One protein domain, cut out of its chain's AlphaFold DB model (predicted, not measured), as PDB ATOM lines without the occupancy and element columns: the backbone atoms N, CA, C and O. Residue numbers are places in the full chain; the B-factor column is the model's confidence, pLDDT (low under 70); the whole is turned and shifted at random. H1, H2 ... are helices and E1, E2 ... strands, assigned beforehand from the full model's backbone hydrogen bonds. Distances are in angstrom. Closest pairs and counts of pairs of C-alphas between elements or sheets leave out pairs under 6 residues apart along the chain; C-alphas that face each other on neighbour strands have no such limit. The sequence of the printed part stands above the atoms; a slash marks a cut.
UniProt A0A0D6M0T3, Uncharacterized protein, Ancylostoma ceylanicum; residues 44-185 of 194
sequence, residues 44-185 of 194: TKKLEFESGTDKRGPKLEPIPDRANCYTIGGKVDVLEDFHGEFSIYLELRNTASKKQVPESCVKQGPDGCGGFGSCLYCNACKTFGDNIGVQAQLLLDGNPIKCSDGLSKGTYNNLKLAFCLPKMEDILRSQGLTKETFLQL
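What this domain is: This is residues 44 to 185 of the 194 residues of an uncharacterized protein of Ancylostoma ceylanicum (UniProt A0A0D6M0T3). There is little regular structure: a loop-rich body holds the twisted sheet E2-E3-E9-E7 in its middle, the hairpin E5-E6 near E7, and E1-E4-E8 at one end, with short helices H1 and H2 at the other. The printed part, 142 residues, under half in named elements, is mixed, E1 to E9 then H1, H2; sheets are antiparallel. It is compact, radius of gyration of the C-alphas 16.2 A, spans 51 by 36 by 33 A.

How they stand to each other: Start at E1, residues 47 to 49; N 48 is 2.9 A from O 77 of E4, 76 to 78. N 76 is 2.8 A from O 156 of E8, 154 to 156. In hairpin E2, 60 to 62, and E3, 69 to 72, N 61 and O 71 are 2.9 A apart. In hairpin E5, 88 to 90, and E6, 119 to 121, N 88 and O 121 are 2.9 A apart. E7, 135 to 140, and E9, 159 to 164, are antiparallel at 159 degrees, N 137 to O 162 2.8 A; N 70 of E3 is 2.8 A from O 163. H1, 168 to 174, touches H2, 179 to 185, about perpendicular at 81 degrees, closest C-alphas 169 and 179, 6.5 A; both have every O i to N i+4 pair within hydrogen-bond range.

Where its parts are: Find C-alpha 47 at (110.180, 132.004, 110.665), where E1 begins. E7 is 16.5 A long, E9 16.9 A. H2 ends at C-alpha 185, (131.509, 100.054, 128.169).

The domain as a whole: The printed part has no cut. Links E5 to E6, E6 to E7 and E7 to E8 are long. Mean pLDDT of the printed part is 77.4; 33 residues are under 70, among them 122 to 135.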
ATOM      1  N   THR A  44     117.885 133.138 104.228       77.94
ATOM      2  CA  THR A  44     116.846 134.067 104.676       77.94
ATOM      3  C   THR A  44     116.074 133.466 105.838       77.94
ATOM      4  O   THR A  44     115.586 132.344 105.750       77.94
ATOM      5  N   LYS A  45     115.967 134.214 106.942       82.44
ATOM      6  CA  LYS A  45     115.134 133.822 108.079       82.44
ATOM      7  C   LYS A  45     113.669 134.018 107.684       82.44
ATOM      8  O   LYS A  45     113.263 135.154 107.469       82.44
ATOM      9  N   LYS A  46     112.918 132.922 107.562       84.50
ATOM     10  CA  LYS A  46     111.493 132.934 107.185       84.50
ATOM     11  C   LYS A  46     110.558 132.887 108.393       84.50
ATOM     12  O   LYS A  46     109.523 133.540 108.387       84.50
ATOM     13  N   LEU A  47     110.953 132.164 109.436       86.75
ATOM     14  CA  LEU A  47     110.180 132.004 110.665       86.75
ATOM     15  C   LEU A  47     111.096 131.975 111.888       86.75
ATOM     16  O   LEU A  47     112.272 131.611 111.786       86.75
ATOM     17  N   GLU A  48     110.551 132.357 113.037       89.19
ATOM     18  CA  GLU A  48     111.254 132.378 114.315       89.19
ATOM     19  C   GLU A  48     110.358 131.887 115.455       89.19
ATOM     20  O   GLU A  48     109.304 132.462 115.717       89.19
ATOM     21  N   PHE A  49     110.806 130.839 116.150       90.44
ATOM     22  CA  PHE A  49     110.171 130.349 117.371       90.44
ATOM     23  C   PHE A  49     110.605 131.176 118.587       90.44
ATOM     24  O   PHE A  49     111.772 131.557 118.722       90.44
ATOM     25  N   GLU A  50     109.667 131.425 119.499       92.06
ATOM     26  CA  GLU A  50     109.927 132.046 120.795       92.06
ATOM     27  C   GLU A  50     111.002 131.286 121.586       92.06
ATOM     28  O   GLU A  50     110.974 130.066 121.709       92.06
ATOM     29  N   SER A  51     111.947 132.021 122.180       88.94
ATOM     30  CA  SER A  51     112.994 131.420 123.015       88.94
ATOM     31  C   SER A  51     112.436 130.827 124.313       88.94
ATOM     32  O   SER A  51     111.587 131.426 124.967       88.94
ATOM     33  N   GLY A  52     113.019 129.716 124.761       87.88
ATOM     34  CA  GLY A  52     112.625 129.040 125.997       87.88
ATOM     35  C   GLY A  52     113.797 128.418 126.754       87.88
ATOM     36  O   GLY A  52     114.907 128.275 126.234       87.88
ATOM     37  N   THR A  53     113.545 128.054 128.009       85.69
ATOM     38  CA  THR A  53     114.424 127.241 128.859       85.69
ATOM     39  C   THR A  53     113.610 126.179 129.595       85.69
ATOM     40  O   THR A  53     112.375 126.219 129.629       85.69
ATOM     41  N   ASP A  54     114.309 125.279 130.279       81.19
ATOM     42  CA  ASP A  54     113.774 124.373 131.303       81.19
ATOM     43  C   ASP A  54     112.747 125.021 132.265       81.19
ATOM     44  O   ASP A  54     111.761 124.394 132.644       81.19
ATOM     45  N   LYS A  55     112.888 126.317 132.581       85.62
ATOM     46  CA  LYS A  55     112.057 127.066 133.542       85.62
ATOM     47  C   LYS A  55     111.011 127.988 132.922       85.62
ATOM     48  O   LYS A  55     109.962 128.175 133.524       85.62
ATOM     49  N   ARG A  56     111.243 128.566 131.739       88.94
ATOM     50  CA  ARG A  56     110.347 129.586 131.145       88.94
ATOM     51  C   ARG A  56     110.188 129.430 129.635       88.94
ATOM     52  O   ARG A  56     111.087 128.908 128.991       88.94
ATOM     53  N   GLY A  57     109.091 129.948 129.084       89.31
ATOM     54  CA  GLY A  57     108.818 129.902 127.646       89.31
ATOM     55  C   GLY A  57     108.400 128.507 127.161       89.31
ATOM     56  O   GLY A  57     107.995 127.675 127.983       89.31
ATOM     57  N   PRO A  58     108.496 128.254 125.844       90.62
ATOM     58  CA  PRO A  58     108.031 127.015 125.236       90.62
ATOM     59  C   PRO A  58     108.740 125.776 125.775       90.62
ATOM     60  O   PRO A  58     109.936 125.803 126.078       90.62
ATOM     61  N   LYS A  59     107.980 124.686 125.884       90.06
ATOM     62  CA  LYS A  59     108.451 123.397 126.389       90.06
ATOM     63  C   LYS A  59     108.528 122.372 125.276       90.06
ATOM     64  O   LYS A  59     107.843 122.479 124.261       90.06
ATOM     65  N   LEU A  60     109.389 121.393 125.509       88.25
ATOM     66  CA  LEU A  60     109.440 120.179 124.725       88.25
ATOM     67  C   LEU A  60     108.356 119.227 125.238       88.25
ATOM     68  O   LEU A  60     108.323 118.921 126.428       88.25
ATOM     69  N   GLU A  61     107.475 118.784 124.351       90.19
ATOM     70  CA  GLU A  61     106.342 117.916 124.674       90.19
ATOM     71  C   GLU A  61     106.496 116.588 123.924       90.19
ATOM     72  O   GLU A  61     106.631 116.620 122.701       90.19
ATOM     73  N   PRO A  62     106.484 115.421 124.592       88.69
ATOM     74  CA  PRO A  62     106.538 114.135 123.902       88.69
ATOM     75  C   PRO A  62     105.274 113.907 123.060       88.69
ATOM     76  O   PRO A  62     104.171 114.280 123.460       88.69
ATOM     77  N   ILE A  63     105.431 113.275 121.895       87.56
ATOM     78  CA  ILE A  63     104.304 112.866 121.052       87.56
ATOM     79  C   ILE A  63     103.778 111.514 121.561       87.56
ATOM     80  O   ILE A  63     104.563 110.565 121.645       87.56
ATOM     81  N   PRO A  64     102.473 111.390 121.879       84.38
ATOM     82  CA  PRO A  64     101.882 110.118 122.283       84.38
ATOM     83  C   PRO A  64     102.146 109.016 121.255       84.38
ATOM     84  O   PRO A  64     102.153 109.268 120.049       84.38
ATOM     85  N   ASP A  65     102.383 107.801 121.744       82.00
ATOM     86  CA  ASP A  65     102.580 106.594 120.929       82.00
ATOM     87  C   ASP A  65     103.762 106.658 119.939       82.00
ATOM     88  O   ASP A  65     103.891 105.817 119.047       82.00
ATOM     89  N   ARG A  66     104.665 107.638 120.097       80.62
ATOM     90  CA  ARG A  66     105.883 107.780 119.292       80.62
ATOM     91  C   ARG A  66     107.104 107.998 120.175       80.62
ATOM     92  O   ARG A  66     107.416 109.116 120.582       80.62
ATOM     93  N   ALA A  67     107.826 106.910 120.435       79.62
ATOM     94  CA  ALA A  67     109.070 106.954 121.194       79.62
ATOM     95  C   ALA A  67     110.083 107.921 120.556       79.62
ATOM     96  O   ALA A  67     110.257 107.935 119.337       79.62
ATOM     97  N   ASN A  68     110.767 108.704 121.396       78.00
ATOM     98  CA  ASN A  68     111.790 109.682 121.006       78.00
ATOM     99  C   ASN A  68     111.304 110.796 120.056       78.00
ATOM    100  O   ASN A  68     112.124 111.455 119.416       78.00
ATOM    101  N   CYS A  69     109.993 111.028 119.961       83.75
ATOM    102  CA  CYS A  69     109.422 112.111 119.169       83.75
ATOM    103  C   CYS A  69     108.811 113.185 120.061       83.75
ATOM    104  O   CYS A  69     108.154 112.894 121.060       83.75
ATOM    105  N   TYR A  70     109.004 114.439 119.671       87.44
ATOM    106  CA  TYR A  70     108.646 115.601 120.461       87.44
ATOM    107  C   TYR A  70     108.045 116.706 119.600       87.44
ATOM    108  O   TYR A  70     108.258 116.771 118.389       87.44
ATOM    109  N   THR A  71     107.331 117.621 120.245       91.00
ATOM    110  CA  THR A  71     106.944 118.907 119.676       91.00
ATOM    111  C   THR A  71     107.487 120.048 120.518       91.00
ATOM    112  O   THR A  71     107.632 119.931 121.734       91.00
ATOM    113  N   ILE A  72     107.793 121.162 119.864       90.56
ATOM    114  CA  ILE A  72     108.089 122.436 120.511       90.56
ATOM    115  C   ILE A  72     107.308 123.538 119.795       90.56
ATOM    116  O   ILE A  72     107.277 123.593 118.566       90.56
ATOM    117  N   GLY A  73     106.610 124.369 120.564       90.19
ATOM    118  CA  GLY A  73     105.733 125.424 120.050       90.19
ATOM    119  C   GLY A  73     106.060 126.783 120.648       90.19
ATOM    120  O   GLY A  73     107.227 127.150 120.766       90.19
ATOM    121  N   GLY A  74     105.016 127.503 121.055       90.38
ATOM    122  CA  GLY A  74     105.107 128.865 121.571       90.38
ATOM    123  C   GLY A  74     104.605 129.888 120.569       90.38
ATOM    124  O   GLY A  74     103.957 129.541 119.580       90.38
ATOM    125  N   LYS A  75     104.930 131.155 120.818       93.88
ATOM    126  CA  LYS A  75     104.702 132.197 119.821       93.88
ATOM    127  C   LYS A  75     105.683 132.005 118.660       93.88
ATOM    128  O   LYS A  75     106.892 131.936 118.876       93.88
ATOM    129  N   VAL A  76     105.180 131.953 117.432       92.50
ATOM    130  CA  VAL A  76     105.998 131.856 116.218       92.50
ATOM    131  C   VAL A  76     105.735 133.047 115.318       92.50
ATOM    132  O   VAL A  76     104.601 133.291 114.914       92.50
ATOM    133  N   ASP A  77     106.792 133.784 114.993       92.81
ATOM    134  CA  ASP A  77     106.730 134.932 114.098       92.81
ATOM    135  C   ASP A  77     107.177 134.498 112.689       92.81
ATOM    136  O   ASP A  77     108.348 134.183 112.456       92.81
ATOM    137  N   VAL A  78     106.238 134.464 111.741       91.62
ATOM    138  CA  VAL A  78     106.500 134.280 110.305       91.62
ATOM    139  C   VAL A  78     106.799 135.651 109.711       91.62
ATOM    140  O   VAL A  78     105.952 136.545 109.713       91.62
ATOM    141  N   LEU A  79     108.029 135.841 109.238       90.88
ATOM    142  CA  LEU A  79     108.567 137.156 108.872       90.88
ATOM    143  C   LEU A  79     108.199 137.575 107.445       90.88
ATOM    144  O   LEU A  79     108.155 138.769 107.134       90.88
ATOM    145  N   GLU A  80     107.929 136.594 106.591       89.50
ATOM    146  CA  GLU A  80     107.603 136.743 105.179       89.50
ATOM    147  C   GLU A  80     106.724 135.568 104.755       89.50
ATOM    148  O   GLU A  80     106.949 134.448 105.220       89.50
ATOM    149  N   ASP A  81     105.776 135.822 103.854       88.44
ATOM    150  CA  ASP A  81     105.004 134.771 103.199       88.44
ATOM    151  C   ASP A  81     105.960 133.749 102.571       88.44
ATOM    152  O   ASP A  81     106.949 134.103 101.913       88.44
ATOM    153  N   PHE A  82     105.684 132.466 102.772       82.69
ATOM    154  CA  PHE A  82     106.413 131.417 102.077       82.69
ATOM    155  C   PHE A  82     105.484 130.296 101.640       82.69
ATOM    156  O   PHE A  82     104.631 129.835 102.392       82.69
ATOM    157  N   HIS A  83     105.696 129.854 100.404       81.38
ATOM    158  CA  HIS A  83     104.999 128.743  99.771       81.38
ATOM    159  C   HIS A  83     106.045 127.836  99.110       81.38
ATOM    160  O   HIS A  83     107.111 128.310  98.708       81.38
ATOM    161  N   GLY A  84     105.737 126.548  98.978       72.00
ATOM    162  CA  GLY A  84     106.647 125.553  98.413       72.00
ATOM    163  C   GLY A  84     107.586 124.910  99.437       72.00
ATOM    164  O   GLY A  84     107.463 125.111 100.644       72.00
ATOM    165  N   GLU A  85     108.505 124.088  98.929       71.12
ATOM    166  CA  GLU A  85     109.452 123.310  99.736       71.12
ATOM    167  C   GLU A  85     110.393 124.215 100.535       71.12
ATOM    168  O   GLU A  85     111.005 125.142 100.000       71.12
ATOM    169  N   PHE A  86     110.531 123.920 101.829       72.19
ATOM    170  CA  PHE A  86     111.460 124.605 102.717       72.19
ATOM    171  C   PHE A  86     112.253 123.604 103.553       72.19
ATOM    172  O   PHE A  86     111.772 122.530 103.924       72.19
ATOM    173  N   SER A  87     113.484 123.997 103.869       74.50
ATOM    174  CA  SER A  87     114.391 123.205 104.687       74.50
ATOM    175  C   SER A  87     114.493 123.788 106.090       74.50
ATOM    176  O   SER A  87     114.602 125.002 106.263       74.50
ATOM    177  N   ILE A  88     114.513 122.922 107.098       74.62
ATOM    178  CA  ILE A  88     114.738 123.305 108.492       74.62
ATOM    179  C   ILE A  88     116.167 122.923 108.853       74.62
ATOM    180  O   ILE A  88     116.558 121.775 108.688       74.62
ATOM    181  N   TYR A  89     116.954 123.869 109.350       75.56
ATOM    182  CA  TYR A  89     118.241 123.557 109.964       75.56
ATOM    183  C   TYR A  89     118.056 123.484 111.478       75.56
ATOM    184  O   TYR A  89     117.608 124.459 112.084       75.56
ATOM    185  N   LEU A  90     118.382 122.338 112.079       74.94
ATOM    186  CA  LEU A  90     118.371 122.178 113.534       74.94
ATOM    187  C   LEU A  90     119.805 122.119 114.024       74.94
ATOM    188  O   LEU A  90     120.588 121.322 113.522       74.94
ATOM    189  N   GLU A  91     120.135 122.947 115.009       75.56
ATOM    190  CA  GLU A  91     121.426 122.912 115.687       75.56
ATOM    191  C   GLU A  91     121.262 122.199 117.028       75.56
ATOM    192  O   GLU A  91     120.533 122.681 117.901       75.56
ATOM    193  N   LEU A  92     121.928 121.055 117.189       72.62
ATOM    194  CA  LEU A  92     121.887 120.262 118.416       72.62
ATOM    195  C   LEU A  92     123.172 120.454 119.217       72.62
ATOM    196  O   LEU A  92     124.283 120.515 118.678       72.62
ATOM    197  N   ARG A  93     123.003 120.598 120.531       71.62
ATOM    198  CA  ARG A  93     124.085 120.817 121.489       71.62
ATOM    199  C   ARG A  93     123.811 119.998 122.738       71.62
ATOM    200  O   ARG A  93     122.731 120.089 123.312       71.62
ATOM    201  N   ASN A  94     124.831 119.294 123.202       68.56
ATOM    202  CA  ASN A  94     124.814 118.574 124.472       68.56
ATOM    203  C   ASN A  94     125.082 119.477 125.693       68.56
ATOM    204  O   ASN A  94     125.015 119.011 126.827       68.56
ATOM    205  N   THR A  95     125.375 120.770 125.494       64.81
ATOM    206  CA  THR A  95     125.519 121.748 126.584       64.81
ATOM    207  C   THR A  95     124.835 123.075 126.269       64.81
ATOM    208  O   THR A  95     124.631 123.455 125.115       64.81
ATOM    209  N   ALA A  96     124.534 123.847 127.317       62.31
ATOM    210  CA  ALA A  96     124.002 125.205 127.187       62.31
ATOM    211  C   ALA A  96     125.038 126.241 126.699       62.31
ATOM    212  O   ALA A  96     124.689 127.403 126.458       62.31
ATOM    213  N   SER A  97     126.320 125.867 126.602       67.00
ATOM    214  CA  SER A  97     127.404 126.792 126.276       67.00
ATOM    215  C   SER A  97     127.489 127.042 124.771       67.00
ATOM    216  O   SER A  97     127.802 126.148 123.987       67.00
ATOM    217  N   LYS A  98     127.320 128.302 124.357       65.25
ATOM    218  CA  LYS A  98     127.500 128.715 122.951       65.25
ATOM    219  C   LYS A  98     128.948 128.632 122.459       65.25
ATOM    220  O   LYS A  98     129.176 128.716 121.258       65.25
ATOM    221  N   LYS A  99     129.919 128.516 123.374       69.38
ATOM    222  CA  LYS A  99     131.347 128.409 123.035       69.38
ATOM    223  C   LYS A  99     131.728 127.010 122.557       69.38
ATOM    224  O   LYS A  99     132.746 126.861 121.895       69.38
ATOM    225  N   GLN A 100     130.940 125.999 122.914       69.12
ATOM    226  CA  GLN A 100     131.192 124.631 122.489       69.12
ATOM    227  C   GLN A 100     130.743 124.456 121.039       69.12
ATOM    228  O   GLN A 100     129.794 125.107 120.599       69.12
ATOM    229  N   VAL A 101     131.446 123.627 120.277       70.19
ATOM    230  CA  VAL A 101     131.084 123.365 118.882       70.19
ATOM    231  C   VAL A 101     129.758 122.589 118.877       70.19
ATOM    232  O   VAL A 101     129.635 121.647 119.662       70.19
ATOM    233  N   PRO A 102     128.756 122.991 118.067       71.94
ATOM    234  CA  PRO A 102     127.570 122.171 117.847       71.94
ATOM    235  C   PRO A 102     127.935 120.750 117.439       71.94
ATOM    236  O   PRO A 102     128.992 120.515 116.848       71.94
ATOM    237  N   GLU A 103     127.034 119.808 117.689       75.81
ATOM    238  CA  GLU A 103     127.224 118.451 117.193       75.81
ATOM    239  C   GLU A 103     127.296 118.481 115.665       75.81
ATOM    240  O   GLU A 103     126.423 119.055 115.008       75.81
ATOM    241  N   SER A 104     128.362 117.911 115.098       76.62
ATOM    242  CA  SER A 104     128.544 117.866 113.645       76.62
ATOM    243  C   SER A 104     127.470 116.996 113.009       76.62
ATOM    244  O   SER A 104     127.105 115.966 113.573       76.62
ATOM    245  N   CYS A 105     126.994 117.386 111.826       75.94
ATOM    246  CA  CYS A 105     126.079 116.539 111.082       75.94
ATOM    247  C   CYS A 105     126.808 115.301 110.552       75.94
ATOM    248  O   CYS A 105     127.780 115.426 109.807       75.94
ATOM    249  N   VAL A 106     126.334 114.110 110.909       75.94
ATOM    250  CA  VAL A 106     126.884 112.839 110.416       75.94
ATOM    251  C   VAL A 106     125.816 112.006 109.716       75.94
ATOM    252  O   VAL A 106     124.631 112.108 110.029       75.94
ATOM    253  N   LYS A 107     126.250 111.162 108.769       71.06
ATOM    254  CA  LYS A 107     125.387 110.270 107.971       71.06
ATOM    255  C   LYS A 107     124.233 110.989 107.259       71.06
ATOM    256  O   LYS A 107     123.100 110.514 107.270       71.06
ATOM    257  N   GLN A 108     124.535 112.126 106.637       74.62
ATOM    258  CA  GLN A 108     123.594 112.774 105.724       74.62
ATOM    259  C   GLN A 108     123.242 111.840 104.567       74.62
ATOM    260  O   GLN A 108     124.085 111.056 104.115       74.62
ATOM    261  N   GLY A 109     122.005 111.943 104.084       69.25
ATOM    262  CA  GLY A 109     121.601 111.289 102.850       69.25
ATOM    263  C   GLY A 109     122.408 111.799 101.646       69.25
ATOM    264  O   GLY A 109     123.061 112.845 101.725       69.25
ATOM    265  N   PRO A 110     122.363 111.094 100.501       72.56
ATOM    266  CA  PRO A 110     123.033 111.526  99.270       72.56
ATOM    267  C   PRO A 110     122.579 112.905  98.764       72.56
ATOM    268  O   PRO A 110     123.300 113.558  98.016       72.56
ATOM    269  N   ASP A 111     121.388 113.343  99.171       69.50
ATOM    270  CA  ASP A 111     120.798 114.654  98.891       69.50
ATOM    271  C   ASP A 111     121.285 115.765  99.844       69.50
ATOM    272  O   ASP A 111     120.888 116.920  99.699       69.50
ATOM    273  N   GLY A 112     122.158 115.443 100.806       72.94
ATOM    274  CA  GLY A 112     122.658 116.380 101.816       72.94
ATOM    275  C   GLY A 112     121.653 116.675 102.933       72.94
ATOM    276  O   GLY A 112     121.855 117.616 103.706       72.94
ATOM    277  N   CYS A 113     120.579 115.887 103.024       73.06
ATOM    278  CA  CYS A 113     119.482 116.089 103.958       73.06
ATOM    279  C   CYS A 113     119.468 115.006 105.045       73.06
ATOM    280  O   CYS A 113     119.895 113.868 104.840       73.06
ATOM    281  N   GLY A 114     118.959 115.359 106.224       71.62
ATOM    282  CA  GLY A 114     118.912 114.463 107.375       71.62
ATOM    283  C   GLY A 114     120.291 114.193 107.979       71.62
ATOM    284  O   GLY A 114     121.264 114.886 107.684       71.62
ATOM    285  N   GLY A 115     120.356 113.190 108.851       69.31
ATOM    286  CA  GLY A 115     121.553 112.822 109.607       69.31
ATOM    287  C   GLY A 115     121.366 112.963 111.118       69.31
ATOM    288  O   GLY A 115     120.241 113.064 111.614       69.31
ATOM    289  N   PHE A 116     122.484 112.941 111.842       68.69
ATOM    290  CA  PHE A 116     122.549 113.087 113.298       68.69
ATOM    291  C   PHE A 116     123.343 114.339 113.660       68.69
ATOM    292  O   PHE A 116     124.380 114.586 113.049       68.69
ATOM    293  N   GLY A 117     122.896 115.084 114.672       73.44
ATOM    294  CA  GLY A 117     123.519 116.338 115.096       73.44
ATOM    295  C   GLY A 117     122.920 117.554 114.387       73.44
ATOM    296  O   GLY A 117     121.713 117.619 114.144       73.44
ATOM    297  N   SER A 118     123.761 118.542 114.076       77.94
ATOM    298  CA  SER A 118     123.316 119.818 113.509       77.94
ATOM    299  C   SER A 118     123.135 119.747 111.989       77.94
ATOM    300  O   SER A 118     124.046 120.092 111.238       77.94
ATOM    301  N   CYS A 119     121.981 119.262 111.530       76.81
ATOM    302  CA  CYS A 119     121.727 118.906 110.129       76.81
ATOM    303  C   CYS A 119     120.643 119.762 109.453       76.81
ATOM    304  O   CYS A 119     119.822 120.413 110.103       76.81
ATOM    305  N   LEU A 120     120.631 119.723 108.116       76.44
ATOM    306  CA  LEU A 120     119.580 120.290 107.270       76.44
ATOM    307  C   LEU A 120     118.504 119.235 106.973       76.44
ATOM    308  O   LEU A 120     118.818 118.139 106.523       76.44
ATOM    309  N   TYR A 121     117.236 119.580 107.156       76.62
ATOM    310  CA  TYR A 121     116.081 118.717 106.907       76.62
ATOM    311  C   TYR A 121     115.249 119.306 105.775       76.62
ATOM    312  O   TYR A 121     114.512 120.267 105.977       76.62
ATOM    313  N   CYS A 122     115.397 118.753 104.572       66.94
ATOM    314  CA  CYS A 122     114.924 119.370 103.328       66.94
ATOM    315  C   CYS A 122     113.480 119.041 102.931       66.94
ATOM    316  O   CYS A 122     113.029 119.480 101.883       66.94
ATOM    317  N   ASN A 123     112.772 118.241 103.730       65.44
ATOM    318  CA  ASN A 123     111.428 117.750 103.420       65.44
ATOM    319  C   ASN A 123     110.440 118.117 104.536       65.44
ATOM    320  O   ASN A 123     109.657 117.275 104.967       65.44
ATOM    321  N   ALA A 124     110.487 119.353 105.040       64.12
ATOM    322  CA  ALA A 124     109.693 119.763 106.201       64.12
ATOM    323  C   ALA A 124     108.165 119.691 105.988       64.12
ATOM    324  O   ALA A 124     107.398 119.712 106.954       64.12
ATOM    325  N   CYS A 125     107.724 119.575 104.733       59.91
ATOM    326  CA  CYS A 125     106.329 119.364 104.351       59.91
ATOM    327  C   CYS A 125     105.936 117.902 104.133       59.91
ATOM    328  O   CYS A 125     104.745 117.610 104.012       59.91
ATOM    329  N   LYS A 126     106.894 116.973 104.025       60.34
ATOM    330  CA  LYS A 126     106.560 115.556 103.860       60.34
ATOM    331  C   LYS A 126     106.194 114.987 105.225       60.34
ATOM    332  O   LYS A 126     106.895 115.198 106.210       60.34
ATOM    333  N   THR A 127     105.059 114.302 105.278       53.34
ATOM    334  CA  THR A 127     104.550 113.617 106.468       53.34
ATOM    335  C   THR A 127     105.595 112.658 107.032       53.34
ATOM    336  O   THR A 127     106.333 112.037 106.267       53.34
ATOM    337  N   PHE A 128     105.622 112.515 108.362       53.22
ATOM    338  CA  PHE A 128     106.356 111.445 109.048       53.22
ATOM    339  C   PHE A 128     106.112 110.102 108.328       53.22
ATOM    340  O   PHE A 128     104.986 109.607 108.319       53.22
ATOM    341  N   GLY A 129     107.153 109.550 107.704       49.94
ATOM    342  CA  GLY A 129     107.162 108.257 107.012       49.94
ATOM    343  C   GLY A 129     108.439 107.480 107.350       49.94
ATOM    344  O   GLY A 129     109.292 108.011 108.058       49.94
ATOM    345  N   ASP A 130     108.586 106.254 106.841       43.22
ATOM    346  CA  ASP A 130     109.588 105.235 107.244       43.22
ATOM    347  C   ASP A 130     111.081 105.571 106.995       43.22
ATOM    348  O   ASP A 130     111.939 104.688 106.982       43.22
ATOM    349  N   ASN A 131     111.439 106.840 106.791       45.84
ATOM    350  CA  ASN A 131     112.816 107.242 106.516       45.84
ATOM    351  C   ASN A 131     113.646 107.373 107.803       45.84
ATOM    352  O   ASN A 131     113.267 108.057 108.755       45.84
ATOM    353  N   ILE A 132     114.814 106.735 107.795       44.31
ATOM    354  CA  ILE A 132     115.787 106.711 108.891       44.31
ATOM    355  C   ILE A 132     116.437 108.100 109.040       44.31
ATOM    356  O   ILE A 132     117.027 108.609 108.090       44.31
ATOM    357  N   GLY A 133     116.358 108.701 110.232       53.84
ATOM    358  CA  GLY A 133     116.995 109.982 110.576       53.84
ATOM    359  C   GLY A 133     116.117 110.873 111.458       53.84
ATOM    360  O   GLY A 133     114.976 110.523 111.756       53.84
ATOM    361  N   VAL A 134     116.640 112.032 111.879       52.72
ATOM    362  CA  VAL A 134     115.804 113.049 112.534       52.72
ATOM    363  C   VAL A 134     114.757 113.530 111.532       52.72
ATOM    364  O   VAL A 134     115.070 113.975 110.429       52.72
ATOM    365  N   GLN A 135     113.495 113.393 111.908       66.19
ATOM    366  CA  GLN A 135     112.356 113.856 111.121       66.19
ATOM    367  C   GLN A 135     111.941 115.202 111.698       66.19
ATOM    368  O   GLN A 135     111.923 115.319 112.915       66.19
ATOM    369  N   ALA A 136     111.657 116.211 110.875       73.94
ATOM    370  CA  ALA A 136     111.242 117.535 111.337       73.94
ATOM    371  C   ALA A 136     110.111 118.058 110.449       73.94
ATOM    372  O   ALA A 136     110.239 118.052 109.227       73.94
ATOM    373  N   GLN A 137     109.016 118.506 111.057       80.81
ATOM    374  CA  GLN A 137     107.813 118.950 110.359       80.81
ATOM    375  C   GLN A 137     107.128 120.089 111.116       80.81
ATOM    376  O   GLN A 137     107.065 120.078 112.345       80.81
ATOM    377  N   LEU A 138     106.578 121.060 110.384       85.56
ATOM    378  CA  LEU A 138     105.702 122.073 110.971       85.56
ATOM    379  C   LEU A 138     104.264 121.559 111.073       85.56
ATOM    380  O   LEU A 138     103.717 121.004 110.118       85.56
ATOM    381  N   LEU A 139     103.657 121.795 112.231       88.94
ATOM    382  CA  LEU A 139     102.261 121.514 112.523       88.94
ATOM    383  C   LEU A 139     101.519 122.831 112.745       88.94
ATOM    384  O   LEU A 139     101.912 123.605 113.617       88.94
ATOM    385  N   LEU A 140     100.438 123.057 112.004       90.19
ATOM    386  CA  LEU A 140      99.476 124.132 112.241       90.19
ATOM    387  C   LEU A 140      98.193 123.509 112.786       90.19
ATOM    388  O   LEU A 140      97.654 122.583 112.182       90.19
ATOM    389  N   ASP A 141      97.738 123.963 113.955       91.38
ATOM    390  CA  ASP A 141      96.571 123.378 114.637       91.38
ATOM    391  C   ASP A 141      96.701 121.856 114.831       91.38
ATOM    392  O   ASP A 141      95.747 121.094 114.688       91.38
ATOM    393  N   GLY A 142      97.927 121.395 115.107       88.00
ATOM    394  CA  GLY A 142      98.252 119.976 115.279       88.00
ATOM    395  C   GLY A 142      98.364 119.168 113.982       88.00
ATOM    396  O   GLY A 142      98.736 118.000 114.042       88.00
ATOM    397  N   ASN A 143      98.109 119.771 112.817       87.50
ATOM    398  CA  ASN A 143      98.138 119.088 111.526       87.50
ATOM    399  C   ASN A 143      99.377 119.473 110.700       87.50
ATOM    400  O   ASN A 143      99.743 120.647 110.672       87.50
ATOM    401  N   PRO A 144     100.003 118.520 109.984       84.31
ATOM    402  CA  PRO A 144     101.054 118.796 109.009       84.31
ATOM    403  C   PRO A 144     100.698 119.909 108.022       84.31
ATOM    404  O   PRO A 144      99.680 119.824 107.330       84.31
ATOM    405  N   ILE A 145     101.563 120.916 107.904       81.12
ATOM    406  CA  ILE A 145     101.413 121.937 106.862       81.12
ATOM    407  C   ILE A 145     101.756 121.326 105.510       81.12
ATOM    408  O   ILE A 145     102.812 120.712 105.337       81.12
ATOM    409  N   LYS A 146     100.882 121.540 104.526       77.12
ATOM    410  CA  LYS A 146     101.174 121.197 103.138       77.12
ATOM    411  C   LYS A 146     102.003 122.306 102.507       77.12
ATOM    412  O   LYS A 146     101.675 123.484 102.612       77.12
ATOM    413  N   CYS A 147     103.030 121.920 101.759       68.62
ATOM    414  CA  CYS A 147     103.867 122.856 101.005       68.62
ATOM    415  C   CYS A 147     103.088 123.716  99.996       68.62
ATOM    416  O   CYS A 147     103.525 124.817  99.669       68.62
ATOM    417  N   SER A 148     101.938 123.234  99.512       74.50
ATOM    418  CA  SER A 148     101.032 123.993  98.641       74.50
ATOM    419  C   SER A 148     100.388 125.185  99.340       74.50
ATOM    420  O   SER A 148     100.135 126.202  98.702       74.50
ATOM    421  N   ASP A 149     100.114 125.047 100.634       78.75
ATOM    422  CA  ASP A 149      99.297 125.999 101.382       78.75
ATOM    423  C   ASP A 149     100.185 127.151 101.874       78.75
ATOM    424  O   ASP A 149      99.799 128.318 101.824       78.75
ATOM    425  N   GLY A 150     101.433 126.830 102.236       78.19
ATOM    426  CA  GLY A 150     102.403 127.787 102.755       78.19
ATOM    427  C   GLY A 150     101.968 128.419 104.077       78.19
ATOM    428  O   GLY A 150     101.050 127.949 104.747       78.19
ATOM    429  N   LEU A 151     102.657 129.485 104.470       87.69
ATOM    430  CA  LEU A 151     102.320 130.294 105.636       87.69
ATOM    431  C   LEU A 151     102.434 131.769 105.274       87.69
ATOM    432  O   LEU A 151     103.458 132.214 104.753       87.69
ATOM    433  N   SER A 152     101.383 132.524 105.577       91.56
ATOM    434  CA  SER A 152     101.408 133.977 105.474       91.56
ATOM    435  C   SER A 152     102.227 134.584 106.608       91.56
ATOM    436  O   SER A 152     102.356 134.034 107.701       91.56
ATOM    437  N   LYS A 153     102.761 135.771 106.359       94.88
ATOM    438  CA  LYS A 153     103.403 136.610 107.352       94.88
ATOM    439  C   LYS A 153     102.431 136.900 108.489       94.88
ATOM    440  O   LYS A 153     101.319 137.380 108.273       94.88
ATOM    441  N   GLY A 154     102.888 136.681 109.714       95.50
ATOM    442  CA  GLY A 154     102.072 136.890 110.897       95.50
ATOM    443  C   GLY A 154     102.641 136.213 112.131       95.50
ATOM    444  O   GLY A 154     103.672 135.546 112.084       95.50
ATOM    445  N   THR A 155     101.942 136.394 113.245       96.31
ATOM    446  CA  THR A 155     102.261 135.742 114.515       96.31
ATOM    447  C   THR A 155     101.269 134.612 114.762       96.31
ATOM    448  O   THR A 155     100.058 134.824 114.726       96.31
ATOM    449  N   TYR A 156     101.792 133.425 115.051       94.88
ATOM    450  CA  TYR A 156     101.041 132.190 115.259       94.88
ATOM    451  C   TYR A 156     101.283 131.667 116.675       94.88
ATOM    452  O   TYR A 156     102.422 131.602 117.123       94.88
ATOM    453  N   ASN A 157     100.223 131.252 117.370       95.12
ATOM    454  CA  ASN A 157     100.317 130.600 118.692       95.12
ATOM    455  C   ASN A 157      99.979 129.099 118.631       95.12
ATOM    456  O   ASN A 157     100.059 128.386 119.627       95.12
ATOM    457  N   ASN A 158      99.570 128.634 117.455       93.62
ATOM    458  CA  ASN A 158      99.126 127.282 117.130       93.62
ATOM    459  C   ASN A 158     100.107 126.553 116.196       93.62
ATOM    460  O   ASN A 158      99.791 125.470 115.698       93.62
ATOM    461  N   LEU A 159     101.281 127.145 115.949       91.94
ATOM    462  CA  LEU A 159     102.336 126.552 115.139       91.94
ATOM    463  C   LEU A 159     103.329 125.804 116.036       91.94
ATOM    464  O   LEU A 159     103.844 126.358 117.008       91.94
ATOM    465  N   LYS A 160     103.618 124.545 115.705       92.12
ATOM    466  CA  LYS A 160     104.603 123.713 116.407       92.12
ATOM    467  C   LYS A 160     105.600 123.106 115.427       92.12
ATOM    468  O   LYS A 160     105.247 122.771 114.302       92.12
ATOM    469  N   LEU A 161     106.837 122.918 115.869       87.88
ATOM    470  CA  LEU A 161     107.810 122.049 115.219       87.88
ATOM    471  C   LEU A 161     107.731 120.672 115.874       87.88
ATOM    472  O   LEU A 161     108.046 120.532 117.054       87.88
ATOM    473  N   ALA A 162     107.329 119.664 115.112       87.75
ATOM    474  CA  ALA A 162     107.420 118.270 115.508       87.75
ATOM    475  C   ALA A 162     108.727 117.676 114.989       87.75
ATOM    476  O   ALA A 162     109.077 117.892 113.829       87.75
ATOM    477  N   PHE A 163     109.433 116.919 115.822       82.25
ATOM    478  CA  PHE A 163     110.627 116.211 115.400       82.25
ATOM    479  C   PHE A 163     110.856 114.902 116.154       82.25
ATOM    480  O   PHE A 163     110.419 114.752 117.290       82.25
ATOM    481  N   CYS A 164     111.554 113.955 115.531       78.25
ATOM    482  CA  CYS A 164     111.950 112.696 116.163       78.25
ATOM    483  C   CYS A 164     113.465 112.609 116.275       78.25
ATOM    484  O   CYS A 164     114.170 112.938 115.322       78.25
ATOM    485  N   LEU A 165     113.962 112.144 117.415       74.38
ATOM    486  CA  LEU A 165     115.344 111.713 117.537       74.38
ATOM    487  C   LEU A 165     115.495 110.291 116.971       74.38
ATOM    488  O   LEU A 165     114.552 109.497 117.034       74.38
ATOM    489  N   PRO A 166     116.672 109.939 116.437       68.75
ATOM    490  CA  PRO A 166     116.941 108.590 115.963       68.75
ATOM    491  C   PRO A 166     116.929 107.580 117.112       68.75
ATOM    492  O   PRO A 166     117.103 107.936 118.280       68.75
ATOM    493  N   LYS A 167     116.777 106.295 116.784       72.81
ATOM    494  CA  LYS A 167     116.859 105.235 117.792       72.81
ATOM    495  C   LYS A 167     118.300 105.072 118.286       72.81
ATOM    496  O   LYS A 167     119.256 105.326 117.553       72.81
ATOM    497  N   MET A 168     118.455 104.575 119.514       71.62
ATOM    498  CA  MET A 168     119.762 104.250 120.112       71.62
ATOM    499  C   MET A 168     120.588 103.342 119.215       71.62
ATOM    500  O   MET A 168     121.754 103.618 118.960       71.62
ATOM    501  N   GLU A 169     119.970 102.305 118.669       71.44
ATOM    502  CA  GLU A 169     120.629 101.373 117.757       71.44
ATOM    503  C   GLU A 169     121.227 102.073 116.531       71.44
ATOM    504  O   GLU A 169     122.318 101.713 116.087       71.44
ATOM    505  N   ASP A 170     120.553 103.099 116.010       69.19
ATOM    506  CA  ASP A 170     121.021 103.863 114.856       69.19
ATOM    507  C   ASP A 170     122.194 104.779 115.230       69.19
ATOM    508  O   ASP A 170     123.167 104.886 114.475       69.19
ATOM    509  N   ILE A 171     122.139 105.389 116.421       68.31
ATOM    510  CA  ILE A 171     123.219 106.217 116.974       68.31
ATOM    511  C   ILE A 171     124.460 105.359 117.237       68.31
ATOM    512  O   ILE A 171     125.541 105.691 116.750       68.31
ATOM    513  N   LEU A 172     124.319 104.225 117.923       69.88
ATOM    514  CA  LEU A 172     125.433 103.321 118.226       69.88
ATOM    515  C   LEU A 172     126.066 102.776 116.944       69.88
ATOM    516  O   LEU A 172     127.279 102.871 116.755       69.88
ATOM    517  N   ARG A 173     125.244 102.340 115.983       70.06
ATOM    518  CA  ARG A 173     125.715 101.903 114.661       70.06
ATOM    519  C   ARG A 173     126.423 103.019 113.894       70.06
ATOM    520  O   ARG A 173     127.271 102.747 113.046       70.06
ATOM    521  N   SER A 174     126.081 104.286 114.135       63.72
ATOM    522  CA  SER A 174     126.814 105.420 113.556       63.72
ATOM    523  C   SER A 174     128.219 105.597 114.110       63.72
ATOM    524  O   SER A 174     129.097 106.035 113.373       63.72
ATOM    525  N   GLN A 175     128.439 105.156 115.343       66.56
ATOM    526  CA  GLN A 175     129.718 105.207 116.038       66.56
ATOM    527  C   GLN A 175     130.501 103.888 115.921       66.56
ATOM    528  O   GLN A 175     131.558 103.747 116.524       66.56
ATOM    529  N   GLY A 176     129.998 102.918 115.146       70.88
ATOM    530  CA  GLY A 176     130.615 101.596 115.014       70.88
ATOM    531  C   GLY A 176     130.444 100.706 116.250       70.88
ATOM    532  O   GLY A 176     131.186  99.743 116.409       70.88
ATOM    533  N   LEU A 177     129.481 101.021 117.118       71.44
ATOM    534  CA  LEU A 177     129.194 100.285 118.346       71.44
ATOM    535  C   LEU A 177     127.916  99.453 118.197       71.44
ATOM    536  O   LEU A 177     126.966  99.859 117.522       71.44
ATOM    537  N   THR A 178     127.872  98.298 118.864       79.00
ATOM    538  CA  THR A 178     126.622  97.556 119.087       79.00
ATOM    539  C   THR A 178     126.036  97.911 120.453       79.00
ATOM    540  O   THR A 178     126.731  98.470 121.310       79.00
ATOM    541  N   LYS A 179     124.756  97.585 120.678       72.50
ATOM    542  CA  LYS A 179     124.089  97.786 121.976       72.50
ATOM    543  C   LYS A 179     124.838  97.055 123.092       72.50
ATOM    544  O   LYS A 179     125.034  97.604 124.170       72.50
ATOM    545  N   GLU A 180     125.310  95.849 122.807       73.88
ATOM    546  CA  GLU A 180     126.042  94.993 123.735       73.88
ATOM    547  C   GLU A 180     127.399  95.604 124.086       73.88
ATOM    548  O   GLU A 180     127.730  95.710 125.265       73.88
ATOM    549  N   THR A 181     128.158  96.067 123.084       71.94
ATOM    550  CA  THR A 181     129.442  96.745 123.312       71.94
ATOM    551  C   THR A 181     129.254  98.024 124.119       71.94
ATOM    552  O   THR A 181     130.002  98.276 125.057       71.94
ATOM    553  N   PHE A 182     128.225  98.816 123.808       72.38
ATOM    554  CA  PHE A 182     127.919 100.032 124.555       72.38
ATOM    555  C   PHE A 182     127.553  99.738 126.016       72.38
ATOM    556  O   PHE A 182     128.101 100.357 126.926       72.38
ATOM    557  N   LEU A 183     126.684  98.754 126.264       71.62
ATOM    558  CA  LEU A 183     126.317  98.338 127.619       71.62
ATOM    559  C   LEU A 183     127.517  97.813 128.411       71.62
ATOM    560  O   LEU A 183     127.608  98.066 129.609       71.62
ATOM    561  N   GLN A 184     128.435  97.095 127.761       71.62
ATOM    562  CA  GLN A 184     129.680  96.658 128.386       71.62
ATOM    563  C   GLN A 184     130.544  97.853 128.792       71.62
ATOM    564  O   GLN A 184     130.958  97.898 129.944       71.62
ATOM    565  N   LEU A 185     130.729  98.838 127.902       66.19
ATOM    566  CA  LEU A 185     131.509 100.054 128.169       66.19
ATOM    567  C   LEU A 185     130.939 100.871 129.339       66.19
ATOM    568  O   LEU A 185     131.665 101.201 130.276       66.19
TER     569      LEU A 185